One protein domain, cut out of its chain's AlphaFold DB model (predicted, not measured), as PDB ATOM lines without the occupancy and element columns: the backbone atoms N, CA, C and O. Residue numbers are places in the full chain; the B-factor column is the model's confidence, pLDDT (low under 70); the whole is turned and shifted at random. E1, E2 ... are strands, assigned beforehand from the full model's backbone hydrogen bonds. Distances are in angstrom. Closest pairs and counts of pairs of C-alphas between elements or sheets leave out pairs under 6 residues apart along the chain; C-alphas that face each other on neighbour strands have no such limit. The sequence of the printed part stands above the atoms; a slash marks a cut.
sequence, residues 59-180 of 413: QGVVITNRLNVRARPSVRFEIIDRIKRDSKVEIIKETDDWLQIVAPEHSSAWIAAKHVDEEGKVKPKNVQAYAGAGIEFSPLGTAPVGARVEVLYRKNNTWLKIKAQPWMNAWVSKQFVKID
ATOM      1  N   GLN A  59     315.688 264.216 290.661       90.38
ATOM      2  CA  GLN A  59     316.136 264.630 289.331       90.38
ATOM      3  C   GLN A  59     316.126 263.454 288.353       90.38
ATOM      4  O   GLN A  59     316.332 262.295 288.722       90.38
ATOM      5  N   GLY A  60     315.869 263.760 287.084       91.31
ATOM      6  CA  GLY A  60     315.998 262.808 285.990       91.31
ATOM      7  C   GLY A  60     316.588 263.447 284.741       91.31
ATOM      8  O   GLY A  60     316.494 264.659 284.539       91.31
ATOM      9  N   VAL A  61     317.178 262.618 283.887       93.56
ATOM     10  CA  VAL A  61     317.779 263.021 282.611       93.56
ATOM     11  C   VAL A  61     317.042 262.350 281.459       93.56
ATOM     12  O   VAL A  61     316.804 261.140 281.462       93.56
ATOM     13  N   VAL A  62     316.675 263.135 280.448       93.88
ATOM     14  CA  VAL A  62     315.972 262.639 279.260       93.88
ATOM     15  C   VAL A  62     316.932 261.883 278.340       93.88
ATOM     16  O   VAL A  62     317.909 262.445 277.858       93.88
ATOM     17  N   ILE A  63     316.621 260.626 278.022       93.62
ATOM     18  CA  ILE A  63     317.483 259.771 277.178       93.62
ATOM     19  C   ILE A  63     317.075 259.748 275.693       93.62
ATOM     20  O   ILE A  63     317.846 259.333 274.824       93.62
ATOM     21  N   THR A  64     315.865 260.204 275.361       89.06
ATOM     22  CA  THR A  64     315.353 260.238 273.977       89.06
ATOM     23  C   THR A  64     315.608 261.582 273.297       89.06
ATOM     24  O   THR A  64     315.652 262.616 273.955       89.06
ATOM     25  N   ASN A  65     315.722 261.593 271.967       88.44
ATOM     26  CA  ASN A  65     315.965 262.816 271.191       88.44
ATOM     27  C   ASN A  65     314.835 263.845 271.330       88.44
ATOM     28  O   ASN A  65     315.093 265.048 271.313       88.44
ATOM     29  N   ARG A  66     313.583 263.377 271.420       90.69
ATOM     30  CA  ARG A  66     312.390 264.228 271.522       90.69
ATOM     31  C   ARG A  66     311.385 263.580 272.467       90.69
ATOM     32  O   ARG A  66     310.743 262.597 272.105       90.69
ATOM     33  N   LEU A  67     311.242 264.143 273.661       93.69
ATOM     34  CA  LEU A  67     310.275 263.704 274.664       93.69
ATOM     35  C   LEU A  67     309.092 264.669 274.699       93.69
ATOM     36  O   LEU A  67     309.270 265.859 274.939       93.69
ATOM     37  N   ASN A  68     307.882 264.164 274.470       94.38
ATOM     38  CA  ASN A  68     306.672 264.973 274.590       94.38
ATOM     39  C   ASN A  68     306.338 265.219 276.067       94.38
ATOM     40  O   ASN A  68     306.214 264.268 276.841       94.38
ATOM     41  N   VAL A  69     306.123 266.484 276.411       94.44
ATOM     42  CA  VAL A  69     305.612 266.935 277.706       94.44
ATOM     43  C   VAL A  69     304.119 267.150 277.570       94.44
ATOM     44  O   VAL A  69     303.672 267.882 276.687       94.44
ATOM     45  N   ARG A  70     303.338 266.502 278.427       94.00
ATOM     46  CA  ARG A  70     301.880 266.481 278.352       94.00
ATOM     47  C   ARG A  70     301.236 267.102 279.574       94.00
ATOM     48  O   ARG A  70     301.833 267.164 280.643       94.00
ATOM     49  N   ALA A  71     299.990 267.522 279.428       91.88
ATOM     50  CA  ALA A  71     299.234 268.099 280.531       91.88
ATOM     51  C   ALA A  71     298.740 267.053 281.555       91.88
ATOM     52  O   ALA A  71     298.484 267.383 282.711       91.88
ATOM     53  N   ARG A  72     298.623 265.782 281.150       93.00
ATOM     54  CA  ARG A  72     298.105 264.660 281.955       93.00
ATOM     55  C   ARG A  72     298.833 263.347 281.616       93.00
ATOM     56  O   ARG A  72     299.430 263.263 280.538       93.00
ATOM     57  N   PRO A  73     298.756 262.317 282.484       89.00
ATOM     58  CA  PRO A  73     299.449 261.038 282.305       89.00
ATOM     59  C   PRO A  73     298.749 260.123 281.284       89.00
ATOM     60  O   PRO A  73     298.266 259.044 281.611       89.00
ATOM     61  N   SER A  74     298.619 260.566 280.032       89.25
ATOM     62  CA  SER A  74     298.162 259.704 278.934       89.25
ATOM     63  C   SER A  74     298.527 260.282 277.568       89.25
ATOM     64  O   SER A  74     298.623 261.493 277.372       89.25
ATOM     65  N   VAL A  75     298.701 259.395 276.585       85.88
ATOM     66  CA  VAL A  75     299.043 259.750 275.199       85.88
ATOM     67  C   VAL A  75     297.947 260.533 274.470       85.88
ATOM     68  O   VAL A  75     298.224 261.139 273.434       85.88
ATOM     69  N   ARG A  76     296.719 260.535 275.006       89.44
ATOM     70  CA  ARG A  76     295.557 261.227 274.428       89.44
ATOM     71  C   ARG A  76     295.467 262.701 274.827       89.44
ATOM     72  O   ARG A  76     294.763 263.451 274.164       89.44
ATOM     73  N   PHE A  77     296.168 263.109 275.885       85.31
ATOM     74  CA  PHE A  77     296.135 264.487 276.373       85.31
ATOM     75  C   PHE A  77     297.136 265.389 275.660       85.31
ATOM     76  O   PHE A  77     298.086 264.937 275.012       85.31
ATOM     77  N   GLU A  78     296.910 266.684 275.804       90.88
ATOM     78  CA  GLU A  78     297.580 267.752 275.084       90.88
ATOM     79  C   GLU A  78     299.087 267.751 275.349       90.88
ATOM     80  O   GLU A  78     299.542 267.576 276.481       90.88
ATOM     81  N   ILE A  79     299.862 267.964 274.286       91.56
ATOM     82  CA  ILE A  79     301.308 268.166 274.362       91.56
ATOM     83  C   ILE A  79     301.543 269.662 274.564       91.56
ATOM     84  O   ILE A  79     301.178 270.457 273.699       91.56
ATOM     85  N   ILE A  80     302.151 270.034 275.688       91.19
ATOM     86  CA  ILE A  80     302.447 271.432 276.032       91.19
ATOM     87  C   ILE A  80     303.858 271.854 275.608       91.19
ATOM     88  O   ILE A  80     304.099 273.045 275.413       91.19
ATOM     89  N   ASP A  81     304.780 270.893 275.466       92.88
ATOM     90  CA  ASP A  81     306.161 271.132 275.036       92.88
ATOM     91  C   ASP A  81     306.858 269.841 274.562       92.88
ATOM     92  O   ASP A  81     306.317 268.734 274.677       92.88
ATOM     93  N   ARG A  82     308.073 269.973 274.021       93.62
ATOM     94  CA  ARG A  82     308.963 268.863 273.668       93.62
ATOM     95  C   ARG A  82     310.374 269.112 274.193       93.62
ATOM     96  O   ARG A  82     311.056 270.029 273.745       93.62
ATOM     97  N   ILE A  83     310.838 268.224 275.062       92.81
ATOM     98  CA  ILE A  83     312.169 268.281 275.668       92.81
ATOM     99  C   ILE A  83     313.169 267.482 274.818       92.81
ATOM    100  O   ILE A  83     312.825 266.445 274.241       92.81
ATOM    101  N   LYS A  84     314.409 267.972 274.720       94.06
ATOM    102  CA  LYS A  84     315.506 267.314 273.993       94.06
ATOM    103  C   LYS A  84     316.243 266.310 274.887       94.06
ATOM    104  O   LYS A  84     316.165 266.388 276.113       94.06
ATOM    105  N   ARG A  85     317.012 265.412 274.270       92.62
ATOM    106  CA  ARG A  85     317.962 264.539 274.977       92.62
ATOM    107  C   ARG A  85     318.877 265.350 275.906       92.62
ATOM    108  O   ARG A  85     319.149 266.517 275.631       92.62
ATOM    109  N   ASP A  86     319.295 264.726 277.004       92.00
ATOM    110  CA  ASP A  86     320.200 265.245 278.038       92.00
ATOM    111  C   ASP A  86     319.652 266.430 278.843       92.00
ATOM    112  O   ASP A  86     320.324 266.974 279.720       92.00
ATOM    113  N   SER A  87     318.395 266.808 278.608       91.44
ATOM    114  CA  SER A  87     317.721 267.804 279.433       91.44
ATOM    115  C   SER A  87     317.412 267.223 280.810       91.44
ATOM    116  O   SER A  87     316.961 266.078 280.927       91.44
ATOM    117  N   LYS A  88     317.616 268.036 281.846       92.25
ATOM    118  CA  LYS A  88     317.270 267.695 283.227       92.25
ATOM    119  C   LYS A  88     315.803 268.010 283.499       92.25
ATOM    120  O   LYS A  88     315.308 269.055 283.078       92.25
ATOM    121  N   VAL A  89     315.127 267.117 284.209       92.88
ATOM    122  CA  VAL A  89     313.746 267.289 284.665       92.88
ATOM    123  C   VAL A  89     313.658 267.084 286.168       92.88
ATOM    124  O   VAL A  89     314.349 266.243 286.740       92.88
ATOM    125  N   GLU A  90     312.790 267.864 286.797       93.38
ATOM    126  CA  GLU A  90     312.504 267.779 288.222       93.38
ATOM    127  C   GLU A  90     311.221 266.973 288.424       93.38
ATOM    128  O   GLU A  90     310.136 267.397 288.020       93.38
ATOM    129  N   ILE A  91     311.359 265.788 289.008       92.62
ATOM    130  CA  ILE A  91     310.304 264.800 289.213       92.62
ATOM    131  C   ILE A  91     309.657 265.050 290.574       92.62
ATOM    132  O   ILE A  91     310.310 265.054 291.617       92.62
ATOM    133  N   ILE A  92     308.343 265.248 290.544       91.06
ATOM    134  CA  ILE A  92     307.506 265.481 291.722       91.06
ATOM    135  C   ILE A  92     306.980 264.150 292.250       91.06
ATOM    136  O   ILE A  92     307.016 263.899 293.451       91.06
ATOM    137  N   LYS A  93     306.456 263.310 291.351       88.12
ATOM    138  CA  LYS A  93     305.950 261.977 291.683       88.12
ATOM    139  C   LYS A  93     305.893 261.081 290.454       88.12
ATOM    140  O   LYS A  93     305.869 261.556 289.318       88.12
ATOM    141  N   GLU A  94     305.788 259.789 290.706       89.75
ATOM    142  CA  GLU A  94     305.565 258.759 289.700       89.75
ATOM    143  C   GLU A  94     304.119 258.247 289.777       89.75
ATOM    144  O   GLU A  94     303.518 258.188 290.853       89.75
ATOM    145  N   THR A  95     303.515 257.932 288.634       84.75
ATOM    146  CA  THR A  95     302.192 257.301 288.544       84.75
ATOM    147  C   THR A  95     302.172 256.408 287.309       84.75
ATOM    148  O   THR A  95     302.224 256.911 286.187       84.75
ATOM    149  N   ASP A  96     302.106 255.095 287.522       89.81
ATOM    150  CA  ASP A  96     302.170 254.074 286.471       89.81
ATOM    151  C   ASP A  96     303.380 254.291 285.533       89.81
ATOM    152  O   ASP A  96     304.526 254.375 285.977       89.81
ATOM    153  N   ASP A  97     303.130 254.445 284.232       92.88
ATOM    154  CA  ASP A  97     304.149 254.676 283.201       92.88
ATOM    155  C   ASP A  97     304.524 256.159 283.015       92.88
ATOM    156  O   ASP A  97     305.177 256.536 282.027       92.88
ATOM    157  N   TRP A  98     304.105 257.028 283.939       95.06
ATOM    158  CA  TRP A  98     304.239 258.477 283.827       95.06
ATOM    159  C   TRP A  98     304.933 259.101 285.033       95.06
ATOM    160  O   TRP A  98     304.719 258.736 286.186       95.06
ATOM    161  N   LEU A  99     305.739 260.119 284.752       94.06
ATOM    162  CA  LEU A  99     306.371 260.970 285.749       94.06
ATOM    163  C   LEU A  99     305.702 262.336 285.708       94.06
ATOM    164  O   LEU A  99     305.649 262.972 284.649       94.06
ATOM    165  N   GLN A 100     305.204 262.790 286.856       93.19
ATOM    166  CA  GLN A 100     304.799 264.175 287.031       93.19
ATOM    167  C   GLN A 100     306.054 265.001 287.299       93.19
ATOM    168  O   GLN A 100     306.792 264.731 288.247       93.19
ATOM    169  N   ILE A 101     306.270 266.015 286.476       94.56
ATOM    170  CA  ILE A 101     307.413 266.917 286.548       94.56
ATOM    171  C   ILE A 101     306.946 268.355 286.740       94.56
ATOM    172  O   ILE A 101     305.797 268.693 286.437       94.56
ATOM    173  N   VAL A 102     307.850 269.219 287.188       94.00
ATOM    174  CA  VAL A 102     307.658 270.668 287.047       94.00
ATOM    175  C   VAL A 102     307.677 271.017 285.561       94.00
ATOM    176  O   VAL A 102     308.501 270.499 284.801       94.00
ATOM    177  N   ALA A 103     306.749 271.868 285.128       92.50
ATOM    178  CA  ALA A 103     306.678 272.302 283.739       92.50
ATOM    179  C   ALA A 103     308.006 272.986 283.331       92.50
ATOM    180  O   ALA A 103     308.416 273.938 284.000       92.50
ATOM    181  N   PRO A 104     308.680 272.539 282.251       91.06
ATOM    182  CA  PRO A 104     309.938 273.142 281.810       91.06
ATOM    183  C   PRO A 104     309.768 274.625 281.495       91.06
ATOM    184  O   PRO A 104     308.751 275.004 280.923       91.06
ATOM    185  N   GLU A 105     310.769 275.459 281.773       85.88
ATOM    186  CA  GLU A 105     310.663 276.917 281.585       85.88
ATOM    187  C   GLU A 105     310.297 277.356 280.159       85.88
ATOM    188  O   GLU A 105     309.678 278.403 279.977       85.88
ATOM    189  N   HIS A 106     310.671 276.577 279.141       86.19
ATOM    190  CA  HIS A 106     310.348 276.862 277.739       86.19
ATOM    191  C   HIS A 106     308.927 276.453 277.337       86.19
ATOM    192  O   HIS A 106     308.462 276.823 276.256       86.19
ATOM    193  N   SER A 107     308.229 275.714 278.199       90.12
ATOM    194  CA  SER A 107     306.843 275.334 277.968       90.12
ATOM    195  C   SER A 107     305.912 276.531 278.162       90.12
ATOM    196  O   SER A 107     306.281 277.589 278.684       90.12
ATOM    197  N   SER A 108     304.681 276.388 277.681       89.69
ATOM    198  CA  SER A 108     303.703 277.469 277.709       89.69
ATOM    199  C   SER A 108     302.357 276.985 278.207       89.69
ATOM    200  O   SER A 108     301.980 275.834 277.992       89.69
ATOM    201  N   ALA A 109     301.638 277.891 278.855       92.56
ATOM    202  CA  ALA A 109     300.317 277.638 279.407       92.56
ATOM    203  C   ALA A 109     299.380 278.803 279.096       92.56
ATOM    204  O   ALA A 109     299.819 279.865 278.657       92.56
ATOM    205  N   TRP A 110     298.091 278.612 279.340       93.06
ATOM    206  CA  TRP A 110     297.060 279.614 279.122       93.06
ATOM    207  C   TRP A 110     296.359 279.976 280.425       93.06
ATOM    208  O   TRP A 110     295.912 279.105 281.163       93.06
ATOM    209  N   ILE A 111     296.230 281.270 280.692       93.62
ATOM    210  CA  ILE A 111     295.529 281.819 281.855       93.62
ATOM    211  C   ILE A 111     294.470 282.815 281.382       93.62
ATOM    212  O   ILE A 111     294.652 283.505 280.378       93.62
ATOM    213  N   ALA A 112     293.336 282.885 282.077       91.19
ATOM    214  CA  ALA A 112     292.267 283.797 281.688       91.19
ATOM    215  C   ALA A 112     292.706 285.257 281.887       91.19
ATOM    216  O   ALA A 112     293.105 285.657 282.983       91.19
ATOM    217  N   ALA A 113     292.581 286.071 280.837       91.38
ATOM    218  CA  ALA A 113     293.065 287.450 280.809       91.38
ATOM    219  C   ALA A 113     292.430 288.328 281.895       91.38
ATOM    220  O   ALA A 113     293.098 289.179 282.466       91.38
ATOM    221  N   LYS A 114     291.164 288.069 282.249       91.25
ATOM    222  CA  LYS A 114     290.436 288.783 283.313       91.25
ATOM    223  C   LYS A 114     291.083 288.679 284.705       91.25
ATOM    224  O   LYS A 114     290.740 289.449 285.598       91.25
ATOM    225  N   HIS A 115     291.975 287.709 284.912       89.62
ATOM    226  CA  HIS A 115     292.606 287.431 286.203       89.62
ATOM    227  C   HIS A 115     294.046 287.936 286.314       89.62
ATOM    228  O   HIS A 115     294.642 287.789 287.381       89.62
ATOM    229  N   VAL A 116     294.580 288.538 285.252       90.81
ATOM    230  CA  VAL A 116     295.932 289.101 285.200       90.81
ATOM    231  C   VAL A 116     295.807 290.604 284.938       90.81
ATOM    232  O   VAL A 116     294.986 291.018 284.120       90.81
ATOM    233  N   ASP A 117     296.536 291.432 285.681       89.25
ATOM    234  CA  ASP A 117     296.618 292.874 285.410       89.25
ATOM    235  C   ASP A 117     297.587 293.206 284.261       89.25
ATOM    236  O   ASP A 117     298.187 292.326 283.641       89.25
ATOM    237  N   GLU A 118     297.695 294.493 283.934       85.69
ATOM    238  CA  GLU A 118     298.561 294.996 282.860       85.69
ATOM    239  C   GLU A 118     300.053 294.786 283.160       85.69
ATOM    240  O   GLU A 118     300.858 294.678 282.238       85.69
ATOM    241  N   GLU A 119     300.410 294.625 284.436       85.44
ATOM    242  CA  GLU A 119     301.770 294.348 284.904       85.44
ATOM    243  C   GLU A 119     302.085 292.840 284.961       85.44
ATOM    244  O   GLU A 119     303.175 292.442 285.385       85.44
ATOM    245  N   GLY A 120     301.148 291.979 284.545       86.69
ATOM    246  CA  GLY A 120     301.334 290.529 284.519       86.69
ATOM    247  C   GLY A 120     301.146 289.850 285.877       86.69
ATOM    248  O   GLY A 120     301.610 288.728 286.073       86.69
ATOM    249  N   LYS A 121     300.493 290.493 286.844       91.75
ATOM    250  CA  LYS A 121     300.268 289.964 288.190       91.75
ATOM    251  C   LYS A 121     298.860 289.376 288.338       91.75
ATOM    252  O   LYS A 121     297.856 289.905 287.862       91.75
ATOM    253  N   VAL A 122     298.789 288.218 288.994       91.06
ATOM    254  CA  VAL A 122     297.538 287.473 289.206       91.06
ATOM    255  C   VAL A 122     296.722 288.093 290.349       91.06
ATOM    256  O   VAL A 122     297.213 288.182 291.478       91.06
ATOM    257  N   LYS A 123     295.470 288.493 290.073       87.12
ATOM    258  CA  LYS A 123     294.592 289.212 291.026       87.12
ATOM    259  C   LYS A 123     293.917 288.301 292.067       87.12
ATOM    260  O   LYS A 123     294.084 288.542 293.261       87.12
ATOM    261  N   PRO A 124     293.122 287.286 291.672       81.56
ATOM    262  CA  PRO A 124     292.342 286.472 292.599       81.56
ATOM    263  C   PRO A 124     293.150 285.311 293.191       81.56
ATOM    264  O   PRO A 124     294.160 284.876 292.641       81.56
ATOM    265  N   LYS A 125     292.635 284.739 294.286       77.25
ATOM    266  CA  LYS A 125     293.087 283.448 294.822       77.25
ATOM    267  C   LYS A 125     292.545 282.310 293.953       77.25
ATOM    268  O   LYS A 125     291.378 282.333 293.581       77.25
ATOM    269  N   ASN A 126     293.383 281.308 293.686       79.62
ATOM    270  CA  ASN A 126     293.050 280.072 292.966       79.62
ATOM    271  C   ASN A 126     292.829 280.192 291.447       79.62
ATOM    272  O   ASN A 126     291.919 279.574 290.898       79.62
ATOM    273  N   VAL A 127     293.663 280.953 290.739       90.44
ATOM    274  CA  VAL A 127     293.561 281.021 289.272       90.44
ATOM    275  C   VAL A 127     294.261 279.831 288.645       90.44
ATOM    276  O   VAL A 127     295.433 279.602 288.910       90.44
ATOM    277  N   GLN A 128     293.574 279.085 287.792       90.94
ATOM    278  CA  GLN A 128     294.174 277.946 287.103       90.94
ATOM    279  C   GLN A 128     294.806 278.357 285.774       90.94
ATOM    280  O   GLN A 128     294.278 279.210 285.054       90.94
ATOM    281  N   ALA A 129     295.928 277.717 285.455       92.94
ATOM    282  CA  ALA A 129     296.517 277.730 284.126       92.94
ATOM    283  C   ALA A 129     296.224 276.409 283.410       92.94
ATOM    284  O   ALA A 129     296.223 275.344 284.031       92.94
ATOM    285  N   TYR A 130     296.004 276.486 282.104       92.69
ATOM    286  CA  TYR A 130     295.515 275.403 281.259       92.69
ATOM    287  C   TYR A 130     296.475 275.118 280.101       92.69
ATOM    288  O   TYR A 130     297.252 275.979 279.684       92.69
ATOM    289  N   ALA A 131     296.403 273.912 279.542       90.56
ATOM    290  CA  ALA A 131     297.188 273.512 278.373       90.56
ATOM    291  C   ALA A 131     296.761 274.223 277.071       90.56
ATOM    292  O   ALA A 131     297.542 274.307 276.123       90.56
ATOM    293  N   GLY A 132     295.545 274.775 277.028       89.75
ATOM    294  CA  GLY A 132     294.985 275.490 275.881       89.75
ATOM    295  C   GLY A 132     294.127 276.686 276.292       89.75
ATOM    296  O   GLY A 132     293.861 276.907 277.469       89.75
ATOM    297  N   ALA A 133     293.719 277.484 275.303       86.38
ATOM    298  CA  ALA A 133     292.975 278.732 275.494       86.38
ATOM    299  C   ALA A 133     291.481 278.482 275.774       86.38
ATOM    300  O   ALA A 133     290.634 278.858 274.962       86.38
ATOM    301  N   GLY A 134     291.193 277.813 276.889       85.06
ATOM    302  CA  GLY A 134     289.868 277.328 277.258       85.06
ATOM    303  C   GLY A 134     289.883 276.601 278.607       85.06
ATOM    304  O   GLY A 134     290.930 276.115 279.036       85.06
ATOM    305  N   ILE A 135     288.734 276.531 279.282       79.62
ATOM    306  CA  ILE A 135     288.583 275.791 280.554       79.62
ATOM    307  C   ILE A 135     288.416 274.279 280.338       79.62
ATOM    308  O   ILE A 135     288.553 273.496 281.272       79.62
ATOM    309  N   GLU A 136     288.108 273.878 279.108       81.75
ATOM    310  CA  GLU A 136     287.967 272.496 278.655       81.75
ATOM    311  C   GLU A 136     289.310 271.770 278.522       81.75
ATOM    312  O   GLU A 136     289.351 270.542 278.468       81.75
ATOM    313  N   PHE A 137     290.408 272.525 278.473       88.06
ATOM    314  CA  PHE A 137     291.750 271.971 278.412       88.06
ATOM    315  C   PHE A 137     292.215 271.481 279.780       88.06
ATOM    316  O   PHE A 137     291.736 271.896 280.836       88.06
ATOM    317  N   SER A 138     293.225 270.620 279.772       89.06
ATOM    318  CA  SER A 138     293.815 270.117 281.009       89.06
ATOM    319  C   SER A 138     294.443 271.237 281.867       89.06
ATOM    320  O   SER A 138     295.275 271.994 281.356       89.06
ATOM    321  N   PRO A 139     294.127 271.328 283.176       90.44
ATOM    322  CA  PRO A 139     294.780 272.268 284.084       90.44
ATOM    323  C   PRO A 139     296.207 271.807 284.413       90.44
ATOM    324  O   PRO A 139     296.436 270.634 284.713       90.44
ATOM    325  N   LEU A 140     297.153 272.742 284.389       91.44
ATOM    326  CA  LEU A 140     298.576 272.520 284.676       91.44
ATOM    327  C   LEU A 140     298.947 272.907 286.109       91.44
ATOM    328  O   LEU A 140     299.904 272.383 286.673       91.44
ATOM    329  N   GLY A 141     298.190 273.808 286.729       90.50
ATOM    330  CA  GLY A 141     298.437 274.233 288.101       90.50
ATOM    331  C   GLY A 141     297.615 275.450 288.490       90.50
ATOM    332  O   GLY A 141     296.938 276.058 287.659       90.50
ATOM    333  N   THR A 142     297.702 275.799 289.768       90.44
ATOM    334  CA  THR A 142     297.022 276.956 290.346       90.44
ATOM    335  C   THR A 142     298.044 278.046 290.640       90.44
ATOM    336  O   THR A 142     298.956 277.848 291.441       90.44
ATOM    337  N   ALA A 143     297.876 279.200 290.006       91.31
ATOM    338  CA  ALA A 143     298.702 280.373 290.199       91.31
ATOM    339  C   ALA A 143     298.507 280.957 291.614       91.31
ATOM    340  O   ALA A 143     297.366 281.201 292.034       91.31
ATOM    341  N   PRO A 144     299.603 281.217 292.350       89.69
ATOM    342  CA  PRO A 144     299.555 281.954 293.606       89.69
ATOM    343  C   PRO A 144     299.050 283.388 293.411       89.69
ATOM    344  O   PRO A 144     299.293 284.016 292.377       89.69
ATOM    345  N   VAL A 145     298.395 283.935 294.437       88.69
ATOM    346  CA  VAL A 145     297.986 285.348 294.446       88.69
ATOM    347  C   VAL A 145     299.220 286.227 294.314       88.69
ATOM    348  O   VAL A 145     300.203 286.038 295.030       88.69
ATOM    349  N   GLY A 146     299.168 287.199 293.408       87.94
ATOM    350  CA  GLY A 146     300.270 288.122 293.191       87.94
ATOM    351  C   GLY A 146     301.478 287.522 292.471       87.94
ATOM    352  O   GLY A 146     302.480 288.224 292.328       87.94
ATOM    353  N   ALA A 147     301.401 286.273 291.998       89.81
ATOM    354  CA  ALA A 147     302.421 285.714 291.121       89.81
ATOM    355  C   ALA A 147     302.540 286.574 289.856       89.81
ATOM    356  O   ALA A 147     301.528 286.947 289.259       89.81
ATOM    357  N   ARG A 148     303.778 286.884 289.464       90.50
ATOM    358  CA  ARG A 148     304.080 287.574 288.208       90.50
ATOM    359  C   ARG A 148     304.283 286.542 287.111       90.50
ATOM    360  O   ARG A 148     305.106 285.643 287.264       90.50
ATOM    361  N   VAL A 149     303.527 286.673 286.031       91.19
ATOM    362  CA  VAL A 149     303.600 285.805 284.859       91.19
ATOM    363  C   VAL A 149     304.066 286.607 283.654       91.19
ATOM    364  O   VAL A 149     303.613 287.720 283.407       91.19
ATOM    365  N   GLU A 150     304.977 286.024 282.885       92.38
ATOM    366  CA  GLU A 150     305.433 286.601 281.626       92.38
ATOM    367  C   GLU A 150     304.437 286.239 280.518       92.38
ATOM    368  O   GLU A 150     304.218 285.057 280.231       92.38
ATOM    369  N   VAL A 151     303.811 287.252 279.914       92.00
ATOM    370  CA  VAL A 151     302.809 287.081 278.855       92.00
ATOM    371  C   VAL A 151     303.500 287.037 277.495       92.00
ATOM    372  O   VAL A 151     304.113 288.008 277.067       92.00
ATOM    373  N   LEU A 152     303.349 285.915 276.795       89.44
ATOM    374  CA  LEU A 152     303.914 285.681 275.464       89.44
ATOM    375  C   LEU A 152     302.950 286.088 274.345       89.44
ATOM    376  O   LEU A 152     303.376 286.515 273.276       89.44
ATOM    377  N   TYR A 153     301.645 285.889 274.551       87.81
ATOM    378  CA  TYR A 153     300.630 286.138 273.525       87.81
ATOM    379  C   TYR A 153     299.240 286.342 274.135       87.81
ATOM    380  O   TYR A 153     298.897 285.718 275.137       87.81
ATOM    381  N   ARG A 154     298.405 287.174 273.504       88.56
ATOM    382  CA  ARG A 154     297.007 287.413 273.892       88.56
ATOM    383  C   ARG A 154     296.070 286.934 272.784       88.56
ATOM    384  O   ARG A 154     296.204 287.354 271.640       88.56
ATOM    385  N   LYS A 155     295.094 286.092 273.134       81.44
ATOM    386  CA  LYS A 155     294.066 285.572 272.220       81.44
ATOM    387  C   LYS A 155     292.696 286.136 272.586       81.44
ATOM    388  O   LYS A 155     292.228 285.930 273.707       81.44
ATOM    389  N   ASN A 156     292.047 286.810 271.633       75.19
ATOM    390  CA  ASN A 156     290.656 287.285 271.709       75.19
ATOM    391  C   ASN A 156     290.305 288.006 273.028       75.19
ATOM    392  O   ASN A 156     289.215 287.806 273.557       75.19
ATOM    393  N   ASN A 157     291.255 288.747 273.616       80.12
ATOM    394  CA  ASN A 157     291.154 289.430 274.919       80.12
ATOM    395  C   ASN A 157     290.659 288.588 276.113       80.12
ATOM    396  O   ASN A 157     290.408 289.123 277.189       80.12
ATOM    397  N   THR A 158     290.573 287.272 275.959       87.88
ATOM    398  CA  THR A 158     289.991 286.342 276.935       87.88
ATOM    399  C   THR A 158     291.056 285.450 277.548       87.88
ATOM    400  O   THR A 158     290.961 285.104 278.725       87.88
ATOM    401  N   TRP A 159     292.110 285.149 276.786       91.38
ATOM    402  CA  TRP A 159     293.169 284.231 277.184       91.38
ATOM    403  C   TRP A 159     294.554 284.822 276.941       91.38
ATOM    404  O   TRP A 159     294.818 285.427 275.900       91.38
ATOM    405  N   LEU A 160     295.447 284.603 277.899       92.44
ATOM    406  CA  LEU A 160     296.859 284.952 277.826       92.44
ATOM    407  C   LEU A 160     297.676 283.675 277.801       92.44
ATOM    408  O   LEU A 160     297.537 282.832 278.684       92.44
ATOM    409  N   LYS A 161     298.539 283.546 276.803       93.12
ATOM    410  CA  LYS A 161     299.582 282.536 276.778       93.12
ATOM    411  C   LYS A 161     300.752 283.055 277.601       93.12
ATOM    412  O   LYS A 161     301.280 284.124 277.299       93.12
ATOM    413  N   ILE A 162     301.145 282.308 278.618       93.88
ATOM    414  CA  ILE A 162     302.212 282.659 279.551       93.88
ATOM    415  C   ILE A 162     303.360 281.662 279.464       93.88
ATOM    416  O   ILE A 162     303.157 280.493 279.110       93.88
ATOM    417  N   LYS A 163     304.561 282.127 279.804       94.12
ATOM    418  CA  LYS A 163     305.713 281.251 280.021       94.12
ATOM    419  C   LYS A 163     305.469 280.345 281.228       94.12
ATOM    420  O   LYS A 163     304.787 280.740 282.181       94.12
ATOM    421  N   ALA A 164     306.030 279.141 281.181       91.25
ATOM    422  CA  ALA A 164     305.953 278.199 282.279       91.25
ATOM    423  C   ALA A 164     306.444 278.783 283.611       91.25
ATOM    424  O   ALA A 164     307.336 279.625 283.644       91.25
ATOM    425  N   GLN A 165     305.845 278.332 284.710       91.88
ATOM    426  CA  GLN A 165     306.102 278.821 286.058       91.88
ATOM    427  C   GLN A 165     306.360 277.635 286.995       91.88
ATOM    428  O   GLN A 165     305.777 276.571 286.775       91.88
ATOM    429  N   PRO A 166     307.131 277.808 288.086       88.81
ATOM    430  CA  PRO A 166     307.511 276.701 288.976       88.81
ATOM    431  C   PRO A 166     306.350 275.993 289.691       88.81
ATOM    432  O   PRO A 166     306.527 274.905 290.233       88.81
ATOM    433  N   TRP A 167     305.171 276.619 289.741       89.50
ATOM    434  CA  TRP A 167     303.948 276.056 290.328       89.50
ATOM    435  C   TRP A 167     303.119 275.228 289.333       89.50
ATOM    436  O   TRP A 167     302.088 274.669 289.710       89.50
ATOM    437  N   MET A 168     303.538 275.160 288.065       93.75
ATOM    438  CA  MET A 168     302.887 274.344 287.046       93.75
ATOM    439  C   MET A 168     303.531 272.973 286.935       93.75
ATOM    440  O   MET A 168     304.751 272.824 286.977       93.75
ATOM    441  N   ASN A 169     302.679 271.982 286.724       93.50
ATOM    442  CA  ASN A 169     303.057 270.592 286.609       93.50
ATOM    443  C   ASN A 169     302.724 270.069 285.218       93.50
ATOM    444  O   ASN A 169     301.734 270.461 284.597       93.50
ATOM    445  N   ALA A 170     303.532 269.125 284.766       94.56
ATOM    446  CA  ALA A 170     303.362 268.441 283.503       94.56
ATOM    447  C   ALA A 170     303.736 266.966 283.641       94.56
ATOM    448  O   ALA A 170     304.180 266.520 284.696       94.56
ATOM    449  N   TRP A 171     303.536 266.199 282.578       95.06
ATOM    450  CA  TRP A 171     303.705 264.754 282.579       95.06
ATOM    451  C   TRP A 171     304.580 264.301 281.423       95.06
ATOM    452  O   TRP A 171     304.395 264.720 280.279       95.06
ATOM    453  N   VAL A 172     305.512 263.405 281.715       95.44
ATOM    454  CA  VAL A 172     306.377 262.761 280.722       95.44
ATOM    455  C   VAL A 172     306.361 261.252 280.923       95.44
ATOM    456  O   VAL A 172     306.097 260.769 282.021       95.44
ATOM    457  N   SER A 173     306.616 260.489 279.862       95.00
ATOM    458  CA  SER A 173     306.648 259.029 279.969       95.00
ATOM    459  C   SER A 173     307.929 258.567 280.667       95.00
ATOM    460  O   SER A 173     309.032 258.968 280.283       95.00
ATOM    461  N   LYS A 174     307.768 257.700 281.671       94.12
ATOM    462  CA  LYS A 174     308.842 257.182 282.529       94.12
ATOM    463  C   LYS A 174     309.939 256.471 281.740       94.12
ATOM    464  O   LYS A 174     311.115 256.659 282.022       94.12
ATOM    465  N   GLN A 175     309.569 255.717 280.704       94.00
ATOM    466  CA  GLN A 175     310.503 254.922 279.892       94.00
ATOM    467  C   GLN A 175     311.608 255.750 279.202       94.00
ATOM    468  O   GLN A 175     312.606 255.196 278.754       94.00
ATOM    469  N   PHE A 176     311.434 257.072 279.094       94.19
ATOM    470  CA  PHE A 176     312.372 257.973 278.419       94.19
ATOM    471  C   PHE A 176     313.137 258.897 279.374       94.19
ATOM    472  O   PHE A 176     313.815 259.821 278.910       94.19
ATOM    473  N   VAL A 177     313.041 258.661 280.685       94.06
ATOM    474  CA  VAL A 177     313.741 259.437 281.710       94.06
ATOM    475  C   VAL A 177     314.568 258.493 282.571       94.06
ATOM    476  O   VAL A 177     314.042 257.586 283.215       94.06
ATOM    477  N   LYS A 178     315.881 258.722 282.604       93.19
ATOM    478  CA  LYS A 178     316.774 258.062 283.550       93.19
ATOM    479  C   LYS A 178     316.710 258.828 284.863       93.19
ATOM    480  O   LYS A 178     317.107 259.985 284.917       93.19
ATOM    481  N   ILE A 179     316.169 258.189 285.888       90.06
ATOM    482  CA  ILE A 179     316.008 258.789 287.208       90.06
ATOM    483  C   ILE A 179     317.319 258.629 287.979       90.06
ATOM    484  O   ILE A 179     317.808 257.505 288.137       90.06
ATOM    485  N   ASP A 180     317.858 259.735 288.483       83.12
ATOM    486  CA  ASP A 180     318.999 259.696 289.386       83.12
ATOM    487  C   ASP A 180     318.467 259.265 290.761       83.12
ATOM    488  O   ASP A 180     317.808 260.016 291.483       83.12
TER     489      ASP A 180
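Overview. This is residues 59 to 180 of the 413 residues of the protein "N-acetylmuramoyl-L-alanine amidase" of Lentisphaera araneosa HTCC2155 (UniProt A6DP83). Two lobes of strands stand end to end along the longest axis: in one, the curled sheet E11, E5, E4, E1, E12 is crossed by the hairpin E2 and E3, face to face as a small sandwich, and the other is the strongly twisted sheet E8, E7, E6, E10, E9, with the loop of residues 113 to 126 at its far end. The chain passes from the first lobe to the second between E5 and E6 and returns between E10 and E11. The printed part has 122 residues with twelve named strands, E1 to E12 in order along the chain, and no named helix; the class is all strand, though under half of the residues, 60, are in named strands, and each sheet is antiparallel. The whole is compact, with a radius of gyration of the C-alphas of 14.5 A, and elongated, spanning 41 by 25 by 23 A.

Along the chain. In the first five-strand sheet, E1 is residues 59 to 62, beginning at C-alpha 59 (316.136, 264.630, 289.331). E4, residues 88 to 95, is the longest strand at 19.1 A and bends by 73 degrees at residue 92. E5 is residues 98 to 102, E11 residues 169 to 173, 13.8 A long, and E12 residues 177 to 179, ending at C-alpha 179 (316.008, 258.789, 287.208). E2 is residues 66 to 70 and E3 residues 79 to 84, 14.2 A long. In the second five-strand sheet, E6 is residues 108 to 112, beginning at C-alpha 108 (303.703, 277.469, 277.709), E7 127 to 130, E8 139 to 143, E9 151 to 155 and E10 159 to 163.

Arrangement. E4 pairs with E1 over residues 88 to 90, where N 89 and O 60 are 2.8 A apart, and with E5 over residues 91 to 95, where N 95 and O 98 are 2.8 A apart. The edge strands are E11, with N 101 and O 170 at 2.8 A, and E12, with N 61 and O 178 at 2.8 A. E2 and E3 are a hairpin, with N 69 and O 81 at 2.8 A, and form a sandwich, two sheets face to face, with the first sheet, the strands at 87 degrees. The closest C-alphas of E2 and E11 are those of Arg 70 and Trp 171, 4.9 A. E6, E7 and E8 form a meander, each strand the antiparallel neighbour of the one before, with N 110 and O 130 at 2.8 A and N 129 and O 141 at 2.9 A. On the other side of E6, N 111 and O 160 are 2.9 A apart; E9 and E10 are a hairpin, with N 161 and O 153 at 2.8 A. Between the first and the second five-strand sheet, the closest C-alphas of E8 and E11, which touch with 3 pairs of C-alphas within 8 A, are those of Leu 140 and Asn 169, 5.2 A, while E1 and E9 are apart.

Size, cuts and confidence. The two C-alphas farthest apart, those of Asn 156 and Asp 180, are 43.3 A apart, while those of Gln 59 and Asp 180, the first and last printed, are 5.7 A apart. The link from E6 to E7, residues 113 to 126, is long. The printed part has no cut; its mean pLDDT is 90.3, and no printed residue is under 70.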